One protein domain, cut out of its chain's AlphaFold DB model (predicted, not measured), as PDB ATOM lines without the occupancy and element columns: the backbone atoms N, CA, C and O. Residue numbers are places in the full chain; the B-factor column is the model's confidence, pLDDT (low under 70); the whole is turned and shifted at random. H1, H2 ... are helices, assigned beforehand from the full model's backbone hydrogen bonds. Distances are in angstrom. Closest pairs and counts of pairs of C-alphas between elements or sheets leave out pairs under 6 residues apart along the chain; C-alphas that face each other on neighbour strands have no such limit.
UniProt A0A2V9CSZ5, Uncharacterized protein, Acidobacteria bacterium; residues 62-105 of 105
ATOM      1  N   ARG A  62     179.133   5.127 109.471       96.38
ATOM      2  CA  ARG A  62     179.815   6.182 110.247       96.38
ATOM      3  C   ARG A  62     178.862   7.258 110.760       96.38
ATOM      4  O   ARG A  62     179.045   7.744 111.876       96.38
ATOM      5  N   VAL A  63     177.834   7.615 109.989       96.19
ATOM      6  CA  VAL A  63     176.796   8.547 110.457       96.19
ATOM      7  C   VAL A  63     176.073   7.973 111.679       96.19
ATOM      8  O   VAL A  63     175.883   8.693 112.657       96.19
ATOM      9  N   LEU A  64     175.676   6.699 111.633       96.56
ATOM     10  CA  LEU A  64     174.853   6.053 112.663       96.56
ATOM     11  C   LEU A  64     175.630   5.639 113.919       96.56
ATOM     12  O   LEU A  64     175.066   5.644 115.015       96.56
ATOM     13  N   GLU A  65     176.900   5.275 113.769       96.81
ATOM     14  CA  GLU A  65     177.747   4.807 114.869       96.81
ATOM     15  C   GLU A  65     178.578   5.928 115.506       96.81
ATOM     16  O   GLU A  65     178.863   5.905 116.706       96.81
ATOM     17  N   LYS A  66     179.017   6.903 114.703       95.31
ATOM     18  CA  LYS A  66     180.005   7.912 115.124       95.31
ATOM     19  C   LYS A  66     179.486   9.341 115.049       95.31
ATOM     20  O   LYS A  66     180.139  10.239 115.569       95.31
ATOM     21  N   GLY A  67     178.340   9.577 114.408       94.62
ATOM     22  CA  GLY A  67     177.875  10.938 114.135       94.62
ATOM     23  C   GLY A  67     178.773  11.679 113.139       94.62
ATOM     24  O   GLY A  67     178.879  12.904 113.183       94.62
ATOM     25  N   GLU A  68     179.434  10.955 112.235       94.81
ATOM     26  CA  GLU A  68     180.308  11.535 111.213       94.81
ATOM     27  C   GLU A  68     179.592  11.587 109.859       94.81
ATOM     28  O   GLU A  68     179.134  10.577 109.338       94.81
ATOM     29  N   SER A  69     179.511  12.771 109.253       90.44
ATOM     30  CA  SER A  69     178.999  12.967 107.892       90.44
ATOM     31  C   SER A  69     179.873  12.281 106.830       90.44
ATOM     32  O   SER A  69     181.022  11.923 107.079       90.44
ATOM     33  N   ALA A  70     179.391  12.221 105.582       88.69
ATOM     34  CA  ALA A  70     180.153  11.707 104.432       88.69
ATOM     35  C   ALA A  70     181.545  12.343 104.254       88.69
ATOM     36  O   ALA A  70     182.455  11.718 103.714       88.69
ATOM     37  N   SER A  71     181.700  13.594 104.700       88.56
ATOM     38  CA  SER A  71     182.961  14.343 104.658       88.56
ATOM     39  C   SER A  71     183.902  14.071 105.841       88.56
ATOM     40  O   SER A  71     184.957  14.695 105.923       88.56
ATOM     41  N   GLY A  72     183.522  13.194 106.777       88.81
ATOM     42  CA  GLY A  72     184.252  12.935 108.025       88.81
ATOM     43  C   GLY A  72     184.143  14.059 109.060       88.81
ATOM     44  O   GLY A  72     184.852  14.052 110.059       88.81
ATOM     45  N   ARG A  73     183.276  15.051 108.827       90.56
ATOM     46  CA  ARG A  73     182.954  16.103 109.803       90.56
ATOM     47  C   ARG A  73     181.789  15.673 110.673       90.56
ATOM     48  O   ARG A  73     180.927  14.946 110.185       90.56
ATOM     49  N   GLU A  74     181.714  16.205 111.885       91.44
ATOM     50  CA  GLU A  74     180.550  16.045 112.755       91.44
ATOM     51  C   GLU A  74     179.251  16.428 112.027       91.44
ATOM     52  O   GLU A  74     179.209  17.374 111.226       91.44
ATOM     53  N   ILE A  75     178.195  15.655 112.269       94.00
ATOM     54  CA  ILE A  75     176.866  15.932 111.733       94.00
ATOM     55  C   ILE A  75     176.337  17.288 112.214       94.00
ATOM     56  O   ILE A  75     176.608  17.754 113.317       94.00
ATOM     57  N   GLN A  76     175.561  17.940 111.356       94.12
ATOM     58  CA  GLN A  76     175.012  19.254 111.657       94.12
ATOM     59  C   GLN A  76     173.775  19.143 112.567       94.12
ATOM     60  O   GLN A  76     172.889  18.323 112.289       94.12
ATOM     61  N   PRO A  77     173.649  19.995 113.605       94.75
ATOM     62  CA  PRO A  77     172.411  20.104 114.369       94.75
ATOM     63  C   PRO A  77     171.270  20.577 113.448       94.75
ATOM     64  O   PRO A  77     171.537  21.268 112.463       94.75
ATOM     65  N   PRO A  78     169.999  20.223 113.710       94.06
ATOM     66  CA  PRO A  78     169.451  19.620 114.934       94.06
ATOM     67  C   PRO A  78     169.581  18.095 115.024       94.06
ATOM     68  O   PRO A  78     169.005  17.489 115.931       94.06
ATOM     69  N   MET A  79     170.251  17.443 114.070       93.62
ATOM     70  CA  MET A  79     170.414  15.998 114.153       93.62
ATOM     71  C   MET A  79     171.285  15.656 115.370       93.62
ATOM     72  O   MET A  79     172.341  16.252 115.565       93.62
ATOM     73  N   HIS A  80     170.806  14.735 116.207       89.62
ATOM     74  CA  HIS A  80     171.548  14.274 117.377       89.62
ATOM     75  C   HIS A  80     172.608  13.263 116.944       89.62
ATOM     76  O   HIS A  80     172.379  12.503 116.002       89.62
ATOM     77  N   LEU A  81     173.738  13.233 117.651       92.19
ATOM     78  CA  LEU A  81     174.729  12.179 117.474       92.19
ATOM     79  C   LEU A  81     174.189  10.890 118.085       92.19
ATOM     80  O   LEU A  81     173.769  10.863 119.243       92.19
ATOM     81  N   TYR A  82     174.203   9.836 117.280       89.38
ATOM     82  CA  TYR A  82     173.865   8.490 117.709       89.38
ATOM     83  C   TYR A  82     175.119   7.622 117.694       89.38
ATOM     84  O   TYR A  82     176.052   7.860 116.926       89.38
ATOM     85  N   HIS A  83     175.104   6.621 118.567       95.06
ATOM     86  CA  HIS A  83     176.140   5.606 118.686       95.06
ATOM     87  C   HIS A  83     175.481   4.233 118.636       95.06
ATOM     88  O   HIS A  83     175.405   3.525 119.642       95.06
ATOM     89  N   LEU A  84     174.892   3.912 117.481       97.12
ATOM     90  CA  LEU A  84     174.339   2.581 117.257       97.12
ATOM     91  C   LEU A  84     175.466   1.543 117.256       97.12
ATOM     92  O   LEU A  84     176.615   1.859 116.955       97.12
ATOM     93  N   ASN A  85     175.132   0.306 117.614       98.12
ATOM     94  CA  ASN A  85     176.015  -0.820 117.330       98.12
ATOM     95  C   ASN A  85     175.906  -1.205 115.842       98.12
ATOM     96  O   ASN A  85     174.915  -0.876 115.186       98.12
ATOM     97  N   ASP A  86     176.897  -1.949 115.354       97.94
ATOM     98  CA  ASP A  86     177.008  -2.393 113.957       97.94
ATOM     99  C   ASP A  86     175.747  -3.108 113.446       97.94
ATOM    100  O   ASP A  86     175.221  -2.774 112.385       97.94
ATOM    101  N   GLY A  87     175.181  -4.025 114.237       98.44
ATOM    102  CA  GLY A  87     173.984  -4.773 113.842       98.44
ATOM    103  C   GLY A  87     172.759  -3.880 113.620       98.44
ATOM    104  O   GLY A  87     172.046  -4.033 112.624       98.44
ATOM    105  N   ASP A  88     172.527  -2.915 114.513       98.50
ATOM    106  CA  ASP A  88     171.430  -1.952 114.378       98.50
ATOM    107  C   ASP A  88     171.673  -0.979 113.214       98.50
ATOM    108  O   ASP A  88     170.741  -0.662 112.467       98.50
ATOM    109  N   ALA A  89     172.917  -0.530 113.019       98.25
ATOM    110  CA  ALA A  89     173.283   0.337 111.903       98.25
ATOM    111  C   ALA A  89     173.021  -0.358 110.555       98.25
ATOM    112  O   ALA A  89     172.326   0.199 109.698       98.25
ATOM    113  N   GLN A  90     173.475  -1.603 110.402       98.50
ATOM    114  CA  GLN A  90     173.241  -2.415 109.207       98.50
ATOM    115  C   GLN A  90     171.748  -2.656 108.956       98.50
ATOM    116  O   GLN A  90     171.283  -2.534 107.820       98.50
ATOM    117  N   ALA A  91     170.961  -2.940 110.000       98.62
ATOM    118  CA  ALA A  91     169.518  -3.135 109.865       98.62
ATOM    119  C   ALA A  91     168.805  -1.866 109.363       98.62
ATOM    120  O   ALA A  91     167.943  -1.936 108.477       98.62
ATOM    121  N   VAL A  92     169.183  -0.693 109.883       98.00
ATOM    122  CA  VAL A  92     168.657   0.600 109.421       98.00
ATOM    123  C   VAL A  92     169.053   0.860 107.969       98.00
ATOM    124  O   VAL A  92     168.201   1.253 107.170       98.00
ATOM    125  N   ILE A  93     170.311   0.616 107.599       98.12
ATOM    126  CA  ILE A  93     170.802   0.795 106.226       98.12
ATOM    127  C   ILE A  93     170.046  -0.112 105.256       98.12
ATOM    128  O   ILE A  93     169.531   0.371 104.244       98.12
ATOM    129  N   ALA A  94     169.888  -1.394 105.593       98.50
ATOM    130  CA  ALA A  94     169.123  -2.348 104.797       98.50
ATOM    131  C   ALA A  94     167.670  -1.885 104.602       98.50
ATOM    132  O   ALA A  94     167.141  -1.923 103.485       98.50
ATOM    133  N   TYR A  95     167.035  -1.370 105.660       98.00
ATOM    134  CA  TYR A  95     165.705  -0.779 105.553       98.00
ATOM    135  C   TYR A  95     165.689   0.430 104.611       98.00
ATOM    136  O   TYR A  95     164.863   0.473 103.698       98.00
ATOM    137  N   LEU A  96     166.601   1.389 104.775       97.06
ATOM    138  CA  LEU A  96     166.657   2.583 103.931       97.06
ATOM    139  C   LEU A  96     166.900   2.233 102.459       97.06
ATOM    140  O   LEU A  96     166.245   2.812 101.592       97.06
ATOM    141  N   ARG A  97     167.759   1.249 102.169       96.94
ATOM    142  CA  ARG A  97     168.003   0.729 100.811       96.94
ATOM    143  C   ARG A  97     166.779   0.057 100.190       96.94
ATOM    144  O   ARG A  97     166.606   0.139  98.978       96.94
ATOM    145  N   SER A  98     165.908  -0.555 100.996       96.06
ATOM    146  CA  SER A  98     164.659  -1.160 100.505       96.06
ATOM    147  C   SER A  98     163.627  -0.129 100.014       96.06
ATOM    148  O   SER A  98     162.675  -0.482  99.315       96.06
ATOM    149  N   LEU A  99     163.793   1.149 100.375       94.50
ATOM    150  CA  LEU A  99     162.870   2.219 100.013       94.50
ATOM    151  C   LEU A  99     163.149   2.770  98.605       94.50
ATOM    152  O   LEU A  99     164.298   2.822  98.167       94.50
ATOM    153  N   PRO A 100     162.113   3.259  97.896       91.06
ATOM    154  CA  PRO A 100     162.294   3.868  96.587       91.06
ATOM    155  C   PRO A 100     163.115   5.154  96.704       91.06
ATOM    156  O   PRO A 100     162.706   6.111  97.366       91.06
ATOM    157  N   SER A 101     164.253   5.180  96.012       87.75
ATOM    158  CA  SER A 101     165.091   6.372  95.926       87.75
ATOM    159  C   SER A 101     164.359   7.509  95.195       87.75
ATOM    160  O   SER A 101     163.667   7.247  94.198       87.75
ATOM    161  N   PRO A 102     164.475   8.773  95.648       81.00
ATOM    162  CA  PRO A 102     163.980   9.911  94.889       81.00
ATOM    163  C   PRO A 102     164.611   9.912  93.496       81.00
ATOM    164  O   PRO A 102     165.813   9.693  93.342       81.00
ATOM    165  N   LYS A 103     163.819  10.198  92.461       69.38
ATOM    166  CA  LYS A 103     164.391  10.425  91.131       69.38
ATOM    167  C   LYS A 103     165.288  11.660  91.205       69.38
ATOM    168  O   LYS A 103     164.798  12.729  91.568       69.38
ATOM    169  N   SER A 104     166.568  11.507  90.853       60.38
ATOM    170  CA  SER A 104     167.443  12.649  90.573       60.38
ATOM    171  C   SER A 104     166.738  13.526  89.544       60.38
ATOM    172  O   SER A 104     166.286  13.017  88.514       60.38
ATOM    173  N   ARG A 105     166.555  14.799  89.879       53.88
ATOM    174  CA  ARG A 105     165.863  15.763  89.027       53.88
ATOM    175  C   ARG A 105     166.834  16.429  88.069       53.88
ATOM    176  O   ARG A 105     168.015  16.557  88.456       53.88
TER     177      ARG A 105
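AT A GLANCE: This is residues 62 to 105 of the 105 residues of an uncharacterized protein of Acidobacteria bacterium (UniProt A0A2V9CSZ5). A short helix, H1, sits near the first turn of a longer helix, H2, and a wide loop of residues 67 to 85 swings out from H1 and folds back to H2. Beyond this body the far part of H2 and the tail, residues 94 to 105, stick out as a free arm. The printed part has 44 residues, with two named helices, H1 then H2, and no named strand; the class is all helix, with 18 residues in named elements, under half. It is loose, with a radius of gyration of the C-alphas of 12.1 A and spans of 28 by 27 by 18 A.

IN THESE COORDINATES: H1, residues 62 to 66, begins with C-alpha 62 at (179.815, 6.182, 110.247) and is 5.2 A long. H2, residues 86 to 98, is 18.3 A long and ends with C-alpha 98 at (164.659, -1.160, 100.505).

HOW THE PARTS SIT: H1 and H2 only just touch, with 3 pairs of C-alphas within 8 A, H2 with residues 86 to 89 alone; the closest C-alphas, of Leu 64 and Ala 89, are 6.0 A apart. In both helices every O i to N i+4 pair is within hydrogen-bond range.

THE WHOLE: The printed part has no cut. The link from H1 to H2 is long. Residues 103 to 105 have pLDDT under 70.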